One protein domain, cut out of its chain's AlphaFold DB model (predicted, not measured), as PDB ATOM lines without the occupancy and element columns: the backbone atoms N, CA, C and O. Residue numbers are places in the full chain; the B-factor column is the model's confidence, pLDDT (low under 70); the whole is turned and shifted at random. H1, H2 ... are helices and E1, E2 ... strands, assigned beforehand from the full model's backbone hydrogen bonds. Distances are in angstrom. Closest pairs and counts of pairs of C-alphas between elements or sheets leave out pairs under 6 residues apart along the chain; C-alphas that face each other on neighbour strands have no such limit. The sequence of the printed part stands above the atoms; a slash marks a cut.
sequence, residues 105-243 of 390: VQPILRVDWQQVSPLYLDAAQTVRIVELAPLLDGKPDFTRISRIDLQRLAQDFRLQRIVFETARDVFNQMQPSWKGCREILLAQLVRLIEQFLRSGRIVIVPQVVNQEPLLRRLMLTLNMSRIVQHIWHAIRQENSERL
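What this domain is: This is residues 105 to 243 of the 390 residues of the protein "Type III restriction endonuclease subunit R" of Planctomycetes bacterium (UniProt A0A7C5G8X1). A two-stranded antiparallel ribbon, E1 and E4, makes one end of a long rod, and a looping stretch, residues 131 to 146, makes the other. Between them lies a body of mostly crossed helices, where H3 packs on H4 and H7, H2 packs on H6, and the short parallel pair E2 and E3 lies near H6. The printed part has 139 residues, with seven named helices and four named strands in the order E1 E2 H1 H2 H3 H4 E3 H5 H6 H7 E4; its class is mixed, helices and strands. It is only just loose, close to compact, with a radius of gyration of the C-alphas of 17.4 A and spans of 61 by 29 by 23 A.

How they stand to each other: E1, residues 105 to 111, and E4, residues 235 to 243, are antiparallel neighbours at 142 degrees; N 108 and O 238, 2.8 A apart, are within hydrogen-bond range. E4 bends by 51 degrees at residue 238. E2, residues 119 to 122, and E3, residues 202 to 205, are parallel neighbours at 23 degrees, with N 121 and O 203 within hydrogen-bond range at 2.9 A. They form a strand-helix-strand unit, two parallel neighbour strands with helices between: H1, residues 127 to 130, H2, 147 to 156, H3, 159 to 174, and H4, 182 to 198. H3 touches H4 at a steep tilt of 52 degrees, opposite ways, the closest C-alphas being those of Ala 167 and Val 190, 5.4 A. H5, residues 207 to 211, and H6, residues 213 to 222, only just touch, and only at the corner, with 3 pairs of C-alphas within 8 A; Asn 210 and Arg 216 have the closest C-alphas, 5.1 A. H6 touches H2, closest at the C-alphas of Ala 154 and Leu 214, 6.3 A. H7, residues 224 to 234, touches H3, closest at the C-alphas of Thr 166 and Val 228, 5.9 A. H1 is close to H6 but not clearly touching, at 7.9 A between the C-alphas of Ile 129 and Met 219. Every O i to N i+4 pair is within hydrogen-bond range in H3, H4, H5 and H6, against 5 of 6 in H2 and 6 of 7 in H7; H1 is too short for one.

Where its parts are: E1 begins at C-alpha 105 (104.149, 94.337, 80.232) and is 19.1 A long. H3 measures 22.4 A and H4 24.5 A. E4, 23.8 A, ends at C-alpha 243 (96.567, 93.686, 75.703).

The domain as a whole: The C-alphas farthest apart, of Asp 137 and Leu 243, are 64.1 A apart. The printed part has no cut; the link H1 to H2 is long. Mean pLDDT of the printed part is 82.2; residues 129, 137 to 138, 147 to 150 and 153 to 157 are under 70.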
ATOM      1  N   VAL A 105     103.042  93.397  80.420       83.31
ATOM      2  CA  VAL A 105     104.149  94.337  80.232       83.31
ATOM      3  C   VAL A 105     105.220  93.659  79.391       83.31
ATOM      4  O   VAL A 105     105.831  92.677  79.817       83.31
ATOM      5  N   GLN A 106     105.473  94.203  78.205       80.00
ATOM      6  CA  GLN A 106     106.444  93.656  77.274       80.00
ATOM      7  C   GLN A 106     107.570  94.658  76.999       80.00
ATOM      8  O   GLN A 106     107.299  95.824  76.695       80.00
ATOM      9  N   PRO A 107     108.847  94.232  77.065       83.94
ATOM     10  CA  PRO A 107     109.942  95.094  76.662       83.94
ATOM     11  C   PRO A 107     109.902  95.321  75.143       83.94
ATOM     12  O   PRO A 107     109.777  94.384  74.345       83.94
ATOM     13  N   ILE A 108     110.005  96.585  74.745       87.19
ATOM     14  CA  ILE A 108     110.078  97.038  73.361       87.19
ATOM     15  C   ILE A 108     111.361  97.834  73.124       87.19
ATOM     16  O   ILE A 108     111.887  98.500  74.014       87.19
ATOM     17  N   LEU A 109     111.858  97.778  71.897       89.12
ATOM     18  CA  LEU A 109     112.974  98.564  71.414       89.12
ATOM     19  C   LEU A 109     112.450  99.759  70.623       89.12
ATOM     20  O   LEU A 109     111.669  99.599  69.678       89.12
ATOM     21  N   ARG A 110     112.918 100.953  70.982       88.75
ATOM     22  CA  ARG A 110     112.651 102.191  70.250       88.75
ATOM     23  C   ARG A 110     113.939 102.845  69.782       88.75
ATOM     24  O   ARG A 110     114.982 102.742  70.423       88.75
ATOM     25  N   VAL A 111     113.831 103.549  68.661       89.06
ATOM     26  CA  VAL A 111     114.866 104.439  68.139       89.06
ATOM     27  C   VAL A 111     114.206 105.772  67.822       89.06
ATOM     28  O   VAL A 111     113.245 105.819  67.052       89.06
ATOM     29  N   ASP A 112     114.716 106.854  68.404       88.44
ATOM     30  CA  ASP A 112     114.336 108.203  67.992       88.44
ATOM     31  C   ASP A 112     115.177 108.608  66.784       88.44
ATOM     32  O   ASP A 112     116.291 109.121  66.914       88.44
ATOM     33  N   TRP A 113     114.625 108.383  65.593       86.56
ATOM     34  CA  TRP A 113     115.308 108.699  64.350       86.56
ATOM     35  C   TRP A 113     115.707 110.168  64.253       86.56
ATOM     36  O   TRP A 113     116.701 110.448  63.599       86.56
ATOM     37  N   GLN A 114     115.017 111.123  64.883       85.62
ATOM     38  CA  GLN A 114     115.407 112.536  64.794       85.62
ATOM     39  C   GLN A 114     116.756 112.798  65.474       85.62
ATOM     40  O   GLN A 114     117.551 113.572  64.948       85.62
ATOM     41  N   GLN A 115     117.056 112.079  66.557       86.75
ATOM     42  CA  GLN A 115     118.292 112.235  67.329       86.75
ATOM     43  C   GLN A 115     119.475 111.412  66.791       86.75
ATOM     44  O   GLN A 115     120.616 111.651  67.184       86.75
ATOM     45  N   VAL A 116     119.243 110.455  65.885       87.69
ATOM     46  CA  VAL A 116     120.324 109.628  65.318       87.69
ATOM     47  C   VAL A 116     121.170 110.434  64.330       87.69
ATOM     48  O   VAL A 116     120.713 110.773  63.239       87.69
ATOM     49  N   SER A 117     122.432 110.696  64.660       90.31
ATOM     50  CA  SER A 117     123.361 111.349  63.730       90.31
ATOM     51  C   SER A 117     123.565 110.514  62.449       90.31
ATOM     52  O   SER A 117     123.496 109.282  62.498       90.31
ATOM     53  N   PRO A 118     123.800 111.143  61.278       91.69
ATOM     54  CA  PRO A 118     124.136 110.402  60.068       91.69
ATOM     55  C   PRO A 118     125.437 109.610  60.238       91.69
ATOM     56  O   PRO A 118     126.435 110.137  60.732       91.69
ATOM     57  N   LEU A 119     125.436 108.354  59.798       92.00
ATOM     58  CA  LEU A 119     126.630 107.517  59.751       92.00
ATOM     59  C   LEU A 119     127.355 107.741  58.423       92.00
ATOM     60  O   LEU A 119     126.813 107.426  57.361       92.00
ATOM     61  N   TYR A 120     128.588 108.236  58.494       92.31
ATOM     62  CA  TYR A 120     129.441 108.451  57.328       92.31
ATOM     63  C   TYR A 120     130.357 107.248  57.090       92.31
ATOM     64  O   TYR A 120     131.165 106.882  57.949       92.31
ATOM     65  N   LEU A 121     130.243 106.646  55.907       90.75
ATOM     66  CA  LEU A 121     131.097 105.557  55.445       90.75
ATOM     67  C   LEU A 121     131.958 106.044  54.282       90.75
ATOM     68  O   LEU A 121     131.438 106.413  53.232       90.75
ATOM     69  N   ASP A 122     133.272 106.029  54.473       89.50
ATOM     70  CA  ASP A 122     134.238 106.448  53.462       89.50
ATOM     71  C   ASP A 122     134.751 105.228  52.680       89.50
ATOM     72  O   ASP A 122     135.319 104.291  53.250       89.50
ATOM     73  N   ALA A 123     134.536 105.231  51.366       84.94
ATOM     74  CA  ALA A 123     135.001 104.187  50.463       84.94
ATOM     75  C   ALA A 123     136.533 104.106  50.425       84.94
ATOM     76  O   ALA A 123     137.071 103.009  50.297       84.94
ATOM     77  N   ALA A 124     137.241 105.224  50.624       83.44
ATOM     78  CA  ALA A 124     138.702 105.240  50.682       83.44
ATOM     79  C   ALA A 124     139.258 104.494  51.909       83.44
ATOM     80  O   ALA A 124     140.400 104.044  51.895       83.44
ATOM     81  N   GLN A 125     138.447 104.320  52.956       83.50
ATOM     82  CA  GLN A 125     138.811 103.564  54.160       83.50
ATOM     83  C   GLN A 125     138.483 102.068  54.042       83.50
ATOM     84  O   GLN A 125     138.808 101.291  54.938       83.50
ATOM     85  N   THR A 126     137.836 101.641  52.953       80.56
ATOM     86  CA  THR A 126     137.398 100.255  52.763       80.56
ATOM     87  C   THR A 126     138.314  99.538  51.766       80.56
ATOM     88  O   THR A 126     138.088  99.591  50.559       80.56
ATOM     89  N   VAL A 127     139.329  98.826  52.277       74.94
ATOM     90  CA  VAL A 127     140.426  98.206  51.491       74.94
ATOM     91  C   VAL A 127     139.933  97.429  50.264       74.94
ATOM     92  O   VAL A 127     140.355  97.716  49.150       74.94
ATOM     93  N   ARG A 128     138.966  96.517  50.434       71.62
ATOM     94  CA  ARG A 128     138.440  95.694  49.326       71.62
ATOM     95  C   ARG A 128     137.784  96.495  48.198       71.62
ATOM     96  O   ARG A 128     137.677  95.988  47.093       71.62
ATOM     97  N   ILE A 129     137.288  97.703  48.468       69.75
ATOM     98  CA  ILE A 129     136.684  98.566  47.440       69.75
ATOM     99  C   ILE A 129     137.761  99.401  46.752       69.75
ATOM    100  O   ILE A 129     137.686  99.613  45.544       69.75
ATOM    101  N   VAL A 130     138.785  99.822  47.497       71.94
ATOM    102  CA  VAL A 130     139.961 100.505  46.944       71.94
ATOM    103  C   VAL A 130     140.707  99.605  45.954       71.94
ATOM    104  O   VAL A 130     141.098 100.083  44.897       71.94
ATOM    105  N   GLU A 131     140.835  98.306  46.238       73.31
ATOM    106  CA  GLU A 131     141.486  97.325  45.345       73.31
ATOM    107  C   GLU A 131     140.780  97.146  43.989       73.31
ATOM    108  O   GLU A 131     141.411  96.753  43.011       73.31
ATOM    109  N   LEU A 132     139.479  97.437  43.917       72.69
ATOM    110  CA  LEU A 132     138.673  97.308  42.698       72.69
ATOM    111  C   LEU A 132     138.706  98.568  41.829       72.69
ATOM    112  O   LEU A 132     138.297  98.533  40.665       72.69
ATOM    113  N   ALA A 133     139.131  99.692  42.404       72.88
ATOM    114  CA  ALA A 133     139.181 100.970  41.723       72.88
ATOM    115  C   ALA A 133     140.534 101.127  41.010       72.88
ATOM    116  O   ALA A 133     141.581 101.054  41.659       72.88
ATOM    117  N   PRO A 134     140.555 101.374  39.688       73.94
ATOM    118  CA  PRO A 134     141.798 101.692  39.002       73.94
ATOM    119  C   PRO A 134     142.387 102.998  39.548       73.94
ATOM    120  O   PRO A 134     141.661 103.919  39.929       73.94
ATOM    121  N   LEU A 135     143.715 103.087  39.580       79.69
ATOM    122  CA  LEU A 135     144.412 104.295  40.016       79.69
ATOM    123  C   LEU A 135     144.401 105.343  38.897       79.69
ATOM    124  O   LEU A 135     144.821 105.067  37.774       79.69
ATOM    125  N   LEU A 136     143.968 106.558  39.228       70.38
ATOM    126  CA  LEU A 136     144.055 107.748  38.386       70.38
ATOM    127  C   LEU A 136     144.778 108.838  39.191       70.38
ATOM    128  O   LEU A 136     144.352 109.175  40.294       70.38
ATOM    129  N   ASP A 137     145.917 109.329  38.696       69.75
ATOM    130  CA  ASP A 137     146.796 110.276  39.413       69.75
ATOM    131  C   ASP A 137     147.129 109.858  40.863       69.75
ATOM    132  O   ASP A 137     147.130 110.661  41.797       69.75
ATOM    133  N   GLY A 138     147.384 108.561  41.075       69.94
ATOM    134  CA  GLY A 138     147.734 108.009  42.390       69.94
ATOM    135  C   GLY A 138     146.572 107.921  43.388       69.94
ATOM    136  O   GLY A 138     146.798 107.556  44.540       69.94
ATOM    137  N   LYS A 139     145.333 108.218  42.968       75.19
ATOM    138  CA  LYS A 139     144.113 108.071  43.777       75.19
ATOM    139  C   LYS A 139     143.164 107.041  43.148       75.19
ATOM    140  O   LYS A 139     143.112 106.937  41.925       75.19
ATOM    141  N   PRO A 140     142.410 106.271  43.951       77.69
ATOM    142  CA  PRO A 140     141.432 105.324  43.422       77.69
ATOM    143  C   PRO A 140     140.278 106.054  42.717       77.69
ATOM    144  O   PRO A 140     139.614 106.906  43.314       77.69
ATOM    145  N   ASP A 141     140.025 105.705  41.453       79.25
ATOM    146  CA  ASP A 141     138.898 106.207  40.662       79.25
ATOM    147  C   ASP A 141     137.705 105.243  40.741       79.25
ATOM    148  O   ASP A 141     137.578 104.273  39.987       79.25
ATOM    149  N   PHE A 142     136.786 105.539  41.660       76.06
ATOM    150  CA  PHE A 142     135.582 104.737  41.890       76.06
ATOM    151  C   PHE A 142     134.558 104.799  40.737       76.06
ATOM    152  O   PHE A 142     133.593 104.038  40.754       76.06
ATOM    153  N   THR A 143     134.734 105.671  39.732       72.62
ATOM    154  CA  THR A 143     133.822 105.759  38.571       72.62
ATOM    155  C   THR A 143     134.067 104.662  37.531       72.62
ATOM    156  O   THR A 143     133.194 104.390  36.708       72.62
ATOM    157  N   ARG A 144     135.237 104.008  37.574       73.50
ATOM    158  CA  ARG A 144     135.704 103.051  36.554       73.50
ATOM    159  C   ARG A 144     135.789 101.602  37.038       73.50
ATOM    160  O   ARG A 144     136.441 100.781  36.396       73.50
ATOM    161  N   ILE A 145     135.135 101.270  38.151       74.56
ATOM    162  CA  ILE A 145     135.097  99.896  38.671       74.56
ATOM    163  C   ILE A 145     134.368  98.981  37.673       74.56
ATOM    164  O   ILE A 145     133.282  99.309  37.186       74.56
ATOM    165  N   SER A 146     134.953  97.820  37.368       74.44
ATOM    166  CA  SER A 146     134.366  96.875  36.416       74.44
ATOM    167  C   SER A 146     133.083  96.235  36.977       74.44
ATOM    168  O   SER A 146     133.009  95.814  38.135       74.44
ATOM    169  N   ARG A 147     132.042  96.118  36.139       66.88
ATOM    170  CA  ARG A 147     130.772  95.464  36.519       66.88
ATOM    171  C   ARG A 147     130.931  93.976  36.835       66.88
ATOM    172  O   ARG A 147     130.147  93.444  37.617       66.88
ATOM    173  N   ILE A 148     131.912  93.312  36.227       67.19
ATOM    174  CA  ILE A 148     132.160  91.874  36.399       67.19
ATOM    175  C   ILE A 148     132.707  91.610  37.806       67.19
ATOM    176  O   ILE A 148     132.215  90.718  38.501       67.19
ATOM    177  N   ASP A 149     133.641  92.443  38.268       68.75
ATOM    178  CA  ASP A 149     134.199  92.333  39.618       68.75
ATOM    179  C   ASP A 149     133.147  92.657  40.690       68.75
ATOM    180  O   ASP A 149     133.060  91.977  41.717       68.75
ATOM    181  N   LEU A 150     132.266  93.628  40.413       69.06
ATOM    182  CA  LEU A 150     131.123  93.949  41.272       69.06
ATOM    183  C   LEU A 150     130.119  92.802  41.377       69.06
ATOM    184  O   LEU A 150     129.629  92.519  42.468       69.06
ATOM    185  N   GLN A 151     129.797  92.139  40.266       70.06
ATOM    186  CA  GLN A 151     128.856  91.018  40.266       70.06
ATOM    187  C   GLN A 151     129.391  89.816  41.042       70.06
ATOM    188  O   GLN A 151     128.626  89.198  41.782       70.06
ATOM    189  N   ARG A 152     130.693  89.523  40.931       70.31
ATOM    190  CA  ARG A 152     131.339  88.437  41.679       70.31
ATOM    191  C   ARG A 152     131.231  88.647  43.190       70.31
ATOM    192  O   ARG A 152     130.861  87.725  43.901       70.31
ATOM    193  N   LEU A 153     131.473  89.869  43.665       65.94
ATOM    194  CA  LEU A 153     131.285  90.232  45.075       65.94
ATOM    195  C   LEU A 153     129.803  90.279  45.476       65.94
ATOM    196  O   LEU A 153     129.437  89.829  46.555       65.94
ATOM    197  N   ALA A 154     128.923  90.799  44.624       62.09
ATOM    198  CA  ALA A 154     127.506  90.948  44.950       62.09
ATOM    199  C   ALA A 154     126.739  89.619  45.051       62.09
ATOM    200  O   ALA A 154     125.711  89.578  45.734       62.09
ATOM    201  N   GLN A 155     127.217  88.551  44.402       66.62
ATOM    202  CA  GLN A 155     126.661  87.200  44.548       66.62
ATOM    203  C   GLN A 155     126.790  86.670  45.986       66.62
ATOM    204  O   GLN A 155     125.889  85.976  46.457       66.62
ATOM    205  N   ASP A 156     127.825  87.085  46.720       64.25
ATOM    206  CA  ASP A 156     128.061  86.654  48.103       64.25
ATOM    207  C   ASP A 156     127.217  87.433  49.135       64.25
ATOM    208  O   ASP A 156     126.973  86.956  50.254       64.25
ATOM    209  N   PHE A 157     126.725  88.624  48.761       64.69
ATOM    210  CA  PHE A 157     126.151  89.601  49.691       64.69
ATOM    211  C   PHE A 157     124.733  90.038  49.290       64.69
ATOM    212  O   PHE A 157     124.508  91.004  48.556       64.69
ATOM    213  N   ARG A 158     123.729  89.334  49.828       74.06
ATOM    214  CA  ARG A 158     122.301  89.686  49.707       74.06
ATOM    215  C   ARG A 158     121.887  90.641  50.833       74.06
ATOM    216  O   ARG A 158     122.207  90.392  51.987       74.06
ATOM    217  N   LEU A 159     121.100  91.683  50.537       74.94
ATOM    218  CA  LEU A 159     120.646  92.676  51.536       74.94
ATOM    219  C   LEU A 159     119.999  92.030  52.775       74.94
ATOM    220  O   LEU A 159     120.240  92.439  53.902       74.94
ATOM    221  N   GLN A 160     119.205  90.986  52.558       78.94
ATOM    222  CA  GLN A 160     118.511  90.269  53.625       78.94
ATOM    223  C   GLN A 160     119.477  89.510  54.547       78.94
ATOM    224  O   GLN A 160     119.242  89.423  55.747       78.94
ATOM    225  N   ARG A 161     120.602  89.033  53.998       80.69
ATOM    226  CA  ARG A 161     121.706  88.472  54.779       80.69
ATOM    227  C   ARG A 161     122.361  89.554  55.635       80.69
ATOM    228  O   ARG A 161     122.589  89.298  56.806       80.69
ATOM    229  N   ILE A 162     122.570  90.756  55.085       78.81
ATOM    230  CA  ILE A 162     123.102  91.902  55.841       78.81
ATOM    231  C   ILE A 162     122.191  92.194  57.031       78.81
ATOM    232  O   ILE A 162     122.656  92.124  58.156       78.81
ATOM    233  N   VAL A 163     120.894  92.423  56.796       83.44
ATOM    234  CA  VAL A 163     119.906  92.687  57.858       83.44
ATOM    235  C   VAL A 163     119.966  91.622  58.954       83.44
ATOM    236  O   VAL A 163     119.986  91.961  60.134       83.44
ATOM    237  N   PHE A 164     120.017  90.343  58.573       83.88
ATOM    238  CA  PHE A 164     120.044  89.238  59.527       83.88
ATOM    239  C   PHE A 164     121.361  89.149  60.308       83.88
ATOM    240  O   PHE A 164     121.332  88.953  61.518       83.88
ATOM    241  N   GLU A 165     122.510  89.320  59.651       81.44
ATOM    242  CA  GLU A 165     123.822  89.335  60.309       81.44
ATOM    243  C   GLU A 165     123.939  90.527  61.269       81.44
ATOM    244  O   GLU A 165     124.295  90.331  62.430       81.44
ATOM    245  N   THR A 166     123.521  91.731  60.849       80.31
ATOM    246  CA  THR A 166     123.425  92.915  61.720       80.31
ATOM    247  C   THR A 166     122.531  92.632  62.925       80.31
ATOM    248  O   THR A 166     122.906  92.924  64.060       80.31
ATOM    249  N   ALA A 167     121.345  92.060  62.691       85.12
ATOM    250  CA  ALA A 167     120.376  91.784  63.744       85.12
ATOM    251  C   ALA A 167     120.903  90.746  64.727       85.12
ATOM    252  O   ALA A 167     120.734  90.929  65.926       85.12
ATOM    253  N   ARG A 168     121.582  89.700  64.244       85.50
ATOM    254  CA  ARG A 168     122.222  88.678  65.076       85.50
ATOM    255  C   ARG A 168     123.326  89.270  65.950       85.50
ATOM    256  O   ARG A 168     123.408  88.939  67.129       85.50
ATOM    257  N   ASP A 169     124.162  90.139  65.395       83.44
ATOM    258  CA  ASP A 169     125.285  90.720  66.132       83.44
ATOM    259  C   ASP A 169     124.794  91.697  67.217       83.44
ATOM    260  O   ASP A 169     125.268  91.640  68.353       83.44
ATOM    261  N   VAL A 170     123.781  92.522  66.910       83.88
ATOM    262  CA  VAL A 170     123.075  93.349  67.910       83.88
ATOM    263  C   VAL A 170     122.358  92.464  68.935       83.88
ATOM    264  O   VAL A 170     122.438  92.707  70.135       83.88
ATOM    265  N   PHE A 171     121.692  91.399  68.492       87.31
ATOM    266  CA  PHE A 171     120.990  90.463  69.367       87.31
ATOM    267  C   PHE A 171     121.934  89.839  70.395       87.31
ATOM    268  O   PHE A 171     121.628  89.875  71.581       87.31
ATOM    269  N   ASN A 172     123.099  89.340  69.977       85.56
ATOM    270  CA  ASN A 172     124.085  88.733  70.877       85.56
ATOM    271  C   ASN A 172     124.573  89.711  71.961       85.56
ATOM    272  O   ASN A 172     124.881  89.288  73.073       85.56
ATOM    273  N   GLN A 173     124.614  91.012  71.656       83.94
ATOM    274  CA  GLN A 173     124.963  92.052  72.624       83.94
ATOM    275  C   GLN A 173     123.793  92.393  73.572       83.94
ATOM    276  O   GLN A 173     124.037  92.657  74.748       83.94
ATOM    277  N   MET A 174     122.532  92.375  73.104       83.44
ATOM    278  CA  MET A 174     121.340  92.699  73.926       83.44
ATOM    279  C   MET A 174     120.817  91.519  74.747       83.44
ATOM    280  O   MET A 174     120.234  91.718  75.812       83.44
ATOM    281  N   GLN A 175     120.974  90.290  74.255       85.38
ATOM    282  CA  GLN A 175     120.372  89.093  74.839       85.38
ATOM    283  C   GLN A 175     120.661  88.927  76.346       85.38
ATOM    284  O   GLN A 175     119.730  88.551  77.059       85.38
ATOM    285  N   PRO A 176     121.875  89.206  76.872       85.56
ATOM    286  CA  PRO A 176     122.163  89.005  78.294       85.56
ATOM    287  C   PRO A 176     121.343  89.891  79.245       85.56
ATOM    288  O   PRO A 176     121.072  89.479  80.370       85.56
ATOM    289  N   SER A 177     120.951  91.098  78.822       83.69
ATOM    290  CA  SER A 177     120.186  92.056  79.637       83.69
ATOM    291  C   SER A 177     118.691  92.091  79.298       83.69
ATOM    292  O   SER A 177     117.909  92.757  79.984       83.69
ATOM    293  N   TRP A 178     118.272  91.358  78.265       84.12
ATOM    294  CA  TRP A 178     116.886  91.306  77.822       84.12
ATOM    295  C   TRP A 178     116.022  90.434  78.735       84.12
ATOM    296  O   TRP A 178     116.316  89.265  78.973       84.12
ATOM    297  N   LYS A 179     114.908  90.995  79.214       79.19
ATOM    298  CA  LYS A 179     113.962  90.306  80.112       79.19
ATOM    299  C   LYS A 179     112.792  89.627  79.390       79.19
ATOM    300  O   LYS A 179     112.019  88.927  80.031       79.19
ATOM    301  N   GLY A 180     112.622  89.871  78.090       81.19
ATOM    302  CA  GLY A 180     111.513  89.332  77.304       81.19
ATOM    303  C   GLY A 180     111.862  88.047  76.551       81.19
ATOM    304  O   GLY A 180     112.952  87.490  76.659       81.19
ATOM    305  N   CYS A 181     110.929  87.614  75.711       83.75
ATOM    306  CA  CYS A 181     111.118  86.512  74.772       83.75
ATOM    307  C   CYS A 181     112.187  86.863  73.709       83.75
ATOM    308  O   CYS A 181     112.263  88.004  73.234       83.75
ATOM    309  N   ARG A 182     113.050  85.892  73.371       85.25
ATOM    310  CA  ARG A 182     114.215  86.079  72.481       85.25
ATOM    311  C   ARG A 182     113.789  86.305  71.035       85.25
ATOM    312  O   ARG A 182     114.348  87.142  70.335       85.25
ATOM    313  N   GLU A 183     112.765  85.586  70.612       85.75
ATOM    314  CA  GLU A 183     112.176  85.639  69.280       85.75
ATOM    315  C   GLU A 183     111.634  87.049  68.996       85.75
ATOM    316  O   GLU A 183     111.808  87.593  67.905       85.75
ATOM    317  N   ILE A 184     111.059  87.684  70.020       83.88
ATOM    318  CA  ILE A 184     110.504  89.038  69.946       83.88
ATOM    319  C   ILE A 184     111.614  90.089  69.894       83.88
ATOM    320  O   ILE A 184     111.517  91.024  69.100       83.88
ATOM    321  N   LEU A 185     112.692  89.915  70.665       88.25
ATOM    322  CA  LEU A 185     113.884  90.762  70.552       88.25
ATOM    323  C   LEU A 185     114.436  90.741  69.121       88.25
ATOM    324  O   LEU A 185     114.642  91.794  68.521       88.25
ATOM    325  N   LEU A 186     114.623  89.547  68.553       88.06
ATOM    326  CA  LEU A 186     115.142  89.388  67.197       88.06
ATOM    327  C   LEU A 186     114.225  90.047  66.156       88.06
ATOM    328  O   LEU A 186     114.706  90.796  65.306       88.06
ATOM    329  N   ALA A 187     112.911  89.822  66.243       88.19
ATOM    330  CA  ALA A 187     111.939  90.425  65.333       88.19
ATOM    331  C   ALA A 187     111.960  91.964  65.394       88.19
ATOM    332  O   ALA A 187     111.935  92.635  64.357       88.19
ATOM    333  N   GLN A 188     112.057  92.540  66.599       90.38
ATOM    334  CA  GLN A 188     112.157  93.989  66.775       90.38
ATOM    335  C   GLN A 188     113.462  94.549  66.195       90.38
ATOM    336  O   GLN A 188     113.431  95.583  65.525       90.38
ATOM    337  N   LEU A 189     114.587  93.857  66.398       90.12
ATOM    338  CA  LEU A 189     115.890  94.257  65.868       90.12
ATOM    339  C   LEU A 189     115.931  94.242  64.343       90.12
ATOM    340  O   LEU A 189     116.337  95.237  63.743       90.12
ATOM    341  N   VAL A 190     115.455  93.162  63.716       88.81
ATOM    342  CA  VAL A 190     115.349  93.064  62.251       88.81
ATOM    343  C   VAL A 190     114.564  94.254  61.699       88.81
ATOM    344  O   VAL A 190     115.051  94.954  60.813       88.81
ATOM    345  N   ARG A 191     113.397  94.556  62.286       90.81
ATOM    346  CA  ARG A 191     112.561  95.692  61.874       90.81
ATOM    347  C   ARG A 191     113.284  97.036  62.014       90.81
ATOM    348  O   ARG A 191     113.232  97.850  61.093       90.81
ATOM    349  N   LEU A 192     113.944  97.293  63.146       91.25
ATOM    350  CA  LEU A 192     114.661  98.554  63.380       91.25
ATOM    351  C   LEU A 192     115.854  98.720  62.434       91.25
ATOM    352  O   LEU A 192     116.084  99.812  61.919       91.25
ATOM    353  N   ILE A 193     116.582  97.642  62.150       89.38
ATOM    354  CA  ILE A 193     117.708  97.661  61.212       89.38
ATOM    355  C   ILE A 193     117.218  97.922  59.787       89.38
ATOM    356  O   ILE A 193     117.788  98.765  59.096       89.38
ATOM    357  N   GLU A 194     116.136  97.272  59.350       89.12
ATOM    358  CA  GLU A 194     115.530  97.561  58.045       89.12
ATOM    359  C   GLU A 194     115.098  99.026  57.924       89.12
ATOM    360  O   GLU A 194     115.358  99.663  56.898       89.12
ATOM    361  N   GLN A 195     114.485  99.581  58.975       90.69
ATOM    362  CA  GLN A 195     114.131 100.998  59.035       90.69
ATOM    363  C   GLN A 195     115.373 101.889  58.945       90.69
ATOM    364  O   GLN A 195     115.386 102.820  58.144       90.69
ATOM    365  N   PHE A 196     116.446 101.581  59.681       90.12
ATOM    366  CA  PHE A 196     117.681 102.363  59.636       90.12
ATOM    367  C   PHE A 196     118.333 102.344  58.251       90.12
ATOM    368  O   PHE A 196     118.676 103.403  57.723       90.12
ATOM    369  N   LEU A 197     118.439 101.176  57.612       86.56
ATOM    370  CA  LEU A 197     119.002 101.049  56.262       86.56
ATOM    371  C   LEU A 197     118.193 101.840  55.214       86.56
ATOM    372  O   LEU A 197     118.773 102.339  54.244       86.56
ATOM    373  N   ARG A 198     116.872 101.975  55.413       87.06
ATOM    374  CA  ARG A 198     115.959 102.746  54.548       87.06
ATOM    375  C   ARG A 198     115.818 104.221  54.937       87.06
ATOM    376  O   ARG A 198     115.371 105.010  54.116       87.06
ATOM    377  N   SER A 199     116.231 104.611  56.142       86.62
ATOM    378  CA  SER A 199     116.032 105.961  56.704       86.62
ATOM    379  C   SER A 199     116.793 107.087  55.989       86.62
ATOM    380  O   SER A 199     116.584 108.259  56.291       86.62
ATOM    381  N   GLY A 200     117.732 106.749  55.098       85.19
ATOM    382  CA  GLY A 200     118.638 107.715  54.469       85.19
ATOM    383  C   GLY A 200     119.745 108.240  55.394       85.19
ATOM    384  O   GLY A 200     120.544 109.066  54.967       85.19
ATOM    385  N   ARG A 201     119.850 107.747  56.637       88.50
ATOM    386  CA  ARG A 201     120.862 108.188  57.617       88.50
ATOM    387  C   ARG A 201     122.262 107.617  57.397       88.50
ATOM    388  O   ARG A 201     123.181 108.000  58.110       88.50
ATOM    389  N   ILE A 202     122.444 106.725  56.425       90.38
ATOM    390  CA  ILE A 202     123.760 106.201  56.043       90.38
ATOM    391  C   ILE A 202     124.235 106.938  54.795       90.38
ATOM    392  O   ILE A 202     123.690 106.740  53.702       90.38
ATOM    393  N   VAL A 203     125.269 107.755  54.977       91.00
ATOM    394  CA  VAL A 203     125.899 108.559  53.934       91.00
ATOM    395  C   VAL A 203     127.199 107.882  53.523       91.00
ATOM    396  O   VAL A 203     128.102 107.702  54.335       91.00
ATOM    397  N   ILE A 204     127.293 107.502  52.252       90.00
ATOM    398  CA  ILE A 204     128.493 106.886  51.683       90.00
ATOM    399  C   ILE A 204     129.234 107.939  50.862       90.00
ATOM    400  O   ILE A 204     128.633 108.612  50.021       90.00
ATOM    401  N   VAL A 205     130.532 108.081  51.111       89.38
ATOM    402  CA  VAL A 205     131.419 109.026  50.428       89.38
ATOM    403  C   VAL A 205     132.467 108.230  49.639       89.38
ATOM    404  O   VAL A 205     133.055 107.318  50.213       89.38
ATOM    405  N   PRO A 206     132.720 108.538  48.350       87.06
ATOM    406  CA  PRO A 206     132.084 109.580  47.536       87.06
ATOM    407  C   PRO A 206     130.676 109.192  47.040       87.06
ATOM    408  O   PRO A 206     130.339 108.015  46.941       87.06
ATOM    409  N   GLN A 207     129.853 110.188  46.674       84.81
ATOM    410  CA  GLN A 207     128.437 109.987  46.295       84.81
ATOM    411  C   GLN A 207     128.222 109.034  45.111       84.81
ATOM    412  O   GLN A 207     127.184 108.384  45.034       84.81
ATOM    413  N   VAL A 208     129.203 108.894  44.218       83.69
ATOM    414  CA  VAL A 208     129.143 107.929  43.107       83.69
ATOM    415  C   VAL A 208     128.961 106.495  43.627       83.69
ATOM    416  O   VAL A 208     128.152 105.740  43.094       83.69
ATOM    417  N   VAL A 209     129.634 106.144  44.728       82.56
ATOM    418  CA  VAL A 209     129.519 104.832  45.395       82.56
ATOM    419  C   VAL A 209     128.147 104.670  46.055       82.56
ATOM    420  O   VAL A 209     127.608 103.571  46.131       82.56
ATOM    421  N   ASN A 210     127.560 105.771  46.527       84.81
ATOM    422  CA  ASN A 210     126.244 105.783  47.157       84.81
ATOM    423  C   ASN A 210     125.099 105.536  46.157       84.81
ATOM    424  O   ASN A 210     124.100 104.905  46.501       84.81
ATOM    425  N   GLN A 211     125.235 106.063  44.939       84.56
ATOM    426  CA  GLN A 211     124.221 105.978  43.885       84.56
ATOM    427  C   GLN A 211     124.232 104.632  43.153       84.56
ATOM    428  O   GLN A 211     123.193 104.204  42.653       84.56
ATOM    429  N   GLU A 212     125.378 103.951  43.098       84.69
ATOM    430  CA  GLU A 212     125.494 102.640  42.461       84.69
ATOM    431  C   GLU A 212     125.023 101.525  43.432       84.69
ATOM    432  O   GLU A 212     125.597 101.356  44.513       84.69
ATOM    433  N   PRO A 213     123.957 100.761  43.107       83.06
ATOM    434  CA  PRO A 213     123.327  99.844  44.062       83.06
ATOM    435  C   PRO A 213     124.211  98.696  44.571       83.06
ATOM    436  O   PRO A 213     124.015  98.246  45.708       83.06
ATOM    437  N   LEU A 214     125.139  98.180  43.756       79.06
ATOM    438  CA  LEU A 214     126.004  97.052  44.124       79.06
ATOM    439  C   LEU A 214     127.115  97.504  45.080       79.06
ATOM    440  O   LEU A 214     127.329  96.881  46.118       79.06
ATOM    441  N   LEU A 215     127.751  98.632  44.784       80.19
ATOM    442  CA  LEU A 215     128.754  99.319  45.586       80.19
ATOM    443  C   LEU A 215     128.173  99.803  46.905       80.19
ATOM    444  O   LEU A 215     128.774  99.560  47.950       80.19
ATOM    445  N   ARG A 216     126.976 100.404  46.898       85.19
ATOM    446  CA  ARG A 216     126.270 100.754  48.136       85.19
ATOM    447  C   ARG A 216     126.067  99.516  49.002       85.19
ATOM    448  O   ARG A 216     126.370  99.545  50.190       85.19
ATOM    449  N   ARG A 217     125.601  98.406  48.426       80.94
ATOM    450  CA  ARG A 217     125.414  97.153  49.174       80.94
ATOM    451  C   ARG A 217     126.731  96.603  49.725       80.94
ATOM    452  O   ARG A 217     126.769  96.159  50.874       80.94
ATOM    453  N   LEU A 218     127.799  96.651  48.937       81.00
ATOM    454  CA  LEU A 218     129.118  96.193  49.356       81.00
ATOM    455  C   LEU A 218     129.677  97.064  50.489       81.00
ATOM    456  O   LEU A 218     130.132  96.528  51.495       81.00
ATOM    457  N   MET A 219     129.549  98.388  50.381       86.12
ATOM    458  CA  MET A 219     129.922  99.343  51.428       86.12
ATOM    459  C   MET A 219     129.211  99.057  52.745       86.12
ATOM    460  O   MET A 219     129.863  99.033  53.789       86.12
ATOM    461  N   LEU A 220     127.897  98.810  52.696       85.69
ATOM    462  CA  LEU A 220     127.128  98.421  53.877       85.69
ATOM    463  C   LEU A 220     127.696  97.125  54.466       85.69
ATOM    464  O   LEU A 220     128.037  97.087  55.640       85.69
ATOM    465  N   THR A 221     127.875  96.091  53.645       80.56
ATOM    466  CA  THR A 221     128.336  94.774  54.112       80.56
ATOM    467  C   THR A 221     129.732  94.822  54.738       80.56
ATOM    468  O   THR A 221     129.961  94.250  55.799       80.56
ATOM    469  N   LEU A 222     130.676  95.526  54.113       82.31
ATOM    470  CA  LEU A 222     132.059  95.601  54.591       82.31
ATOM    471  C   LEU A 222     132.220  96.484  55.832       82.31
ATOM    472  O   LEU A 222     133.164  96.300  56.591       82.31
ATOM    473  N   ASN A 223     131.294  97.416  56.064       86.00
ATOM    474  CA  ASN A 223     131.295  98.289  57.237       86.00
ATOM    475  C   ASN A 223     130.259  97.854  58.281       86.00
ATOM    476  O   ASN A 223     129.764  98.681  59.055       86.00
ATOM    477  N   MET A 224     129.917  96.564  58.319       79.56
ATOM    478  CA  MET A 224     128.769  96.123  59.098       79.56
ATOM    479  C   MET A 224     128.943  96.284  60.604       79.56
ATOM    480  O   MET A 224     128.031  96.765  61.269       79.56
ATOM    481  N   SER A 225     130.143  96.053  61.132       81.69
ATOM    482  CA  SER A 225     130.445  96.318  62.542       81.69
ATOM    483  C   SER A 225     130.226  97.788  62.930       81.69
ATOM    484  O   SER A 225     129.720  98.062  64.014       81.69
ATOM    485  N   ARG A 226     130.524  98.742  62.031       87.06
ATOM    486  CA  ARG A 226     130.289 100.180  62.269       87.06
ATOM    487  C   ARG A 226     128.801 100.514  62.257       87.06
ATOM    488  O   ARG A 226     128.348 101.291  63.089       87.06
ATOM    489  N   ILE A 227     128.043  99.922  61.334       86.06
ATOM    490  CA  ILE A 227     126.585 100.092  61.250       86.06
ATOM    491  C   ILE A 227     125.902  99.522  62.498       86.06
ATOM    492  O   ILE A 227     125.076 100.209  63.098       86.06
ATOM    493  N   VAL A 228     126.294  98.312  62.919       82.25
ATOM    494  CA  VAL A 228     125.847  97.665  64.164       82.25
ATOM    495  C   VAL A 228     126.122  98.562  65.367       82.25
ATOM    496  O   VAL A 228     125.211  98.845  66.136       82.25
ATOM    497  N   GLN A 229     127.354  99.051  65.515       84.69
ATOM    498  CA  GLN A 229     127.724  99.907  66.641       84.69
ATOM    499  C   GLN A 229     126.941 101.228  66.643       84.69
ATOM    500  O   GLN A 229     126.485 101.681  67.691       84.69
ATOM    501  N   HIS A 230     126.748 101.836  65.471       88.19
ATOM    502  CA  HIS A 230     126.009 103.093  65.342       88.19
ATOM    503  C   HIS A 230     124.545 102.942  65.748       88.19
ATOM    504  O   HIS A 230     124.031 103.753  66.517       88.19
ATOM    505  N   ILE A 231     123.868 101.893  65.262       86.06
ATOM    506  CA  ILE A 231     122.460 101.666  65.600       86.06
ATOM    507  C   ILE A 231     122.297 101.194  67.048       86.06
ATOM    508  O   ILE A 231     121.350 101.611  67.707       86.06
ATOM    509  N   TRP A 232     123.238 100.401  67.570       84.69
ATOM    510  CA  TRP A 232     123.236  99.924  68.955       84.69
ATOM    511  C   TRP A 232     123.067 101.067  69.962       84.69
ATOM    512  O   TRP A 232     122.191 101.009  70.819       84.69
ATOM    513  N   HIS A 233     123.851 102.140  69.825       83.69
ATOM    514  CA  HIS A 233     123.789 103.288  70.737       83.69
ATOM    515  C   HIS A 233     122.492 104.102  70.627       83.69
ATOM    516  O   HIS A 233     122.157 104.853  71.544       83.69
ATOM    517  N   ALA A 234     121.765 103.966  69.518       87.94
ATOM    518  CA  ALA A 234     120.492 104.638  69.294       87.94
ATOM    519  C   ALA A 234     119.287 103.834  69.807       87.94
ATOM    520  O   ALA A 234     118.209 104.405  69.995       87.94
ATOM    521  N   ILE A 235     119.450 102.524  70.017       88.88
ATOM    522  CA  ILE A 235     118.389 101.639  70.493       88.88
ATOM    523  C   ILE A 235     118.208 101.826  72.000       88.88
ATOM    524  O   ILE A 235     119.135 101.651  72.789       88.88
ATOM    525  N   ARG A 236     116.977 102.141  72.407       86.00
ATOM    526  CA  ARG A 236     116.560 102.201  73.811       86.00
ATOM    527  C   ARG A 236     115.567 101.090  74.105       86.00
ATOM    528  O   ARG A 236     114.669 100.831  73.305       86.00
ATOM    529  N   GLN A 237     115.729 100.454  75.261       84.75
ATOM    530  CA  GLN A 237     114.759  99.506  75.791       84.75
ATOM    531  C   GLN A 237     113.742 100.250  76.659       84.75
ATOM    532  O   GLN A 237     114.107 100.927  77.618       84.75
ATOM    533  N   GLU A 238     112.470 100.084  76.330       84.44
ATOM    534  CA  GLU A 238     111.323 100.619  77.057       84.44
ATOM    535  C   GLU A 238     110.360  99.473  77.383       84.44
ATOM    536  O   GLU A 238     110.443  98.399  76.793       84.44
ATOM    537  N   ASN A 239     109.436  99.686  78.315       81.88
ATOM    538  CA  ASN A 239     108.344  98.750  78.566       81.88
ATOM    539  C   ASN A 239     107.061  99.330  77.977       81.88
ATOM    540  O   ASN A 239     106.764 100.504  78.189       81.88
ATOM    541  N   SER A 240     106.306  98.507  77.256       80.25
ATOM    542  CA  SER A 240     104.968  98.844  76.784       80.25
ATOM    543  C   SER A 240     103.975  97.861  77.368       80.25
ATOM    544  O   SER A 240     104.228  96.657  77.399       80.25
ATOM    545  N   GLU A 241     102.829  98.374  77.791       82.88
ATOM    546  CA  GLU A 241     101.666  97.540  78.056       82.88
ATOM    547  C   GLU A 241     101.101  97.044  76.724       82.88
ATOM    548  O   GLU A 241     101.048  97.786  75.736       82.88
ATOM    549  N   ARG A 242     100.733  95.765  76.688       84.25
ATOM    550  CA  ARG A 242     100.075  95.126  75.557       84.25
ATOM    551  C   ARG A 242      98.896  94.319  76.074       84.25
ATOM    552  O   ARG A 242      99.042  93.534  77.004       84.25
ATOM    553  N   LEU A 243      97.743  94.505  75.442       90.56
ATOM    554  CA  LEU A 243      96.567  93.686  75.703       90.56
ATOM    555  C   LEU A 243      96.702  92.363  74.949       90.56
ATOM    556  O   LEU A 243      96.907  92.362  73.728       90.56
TER     557      LEU A 243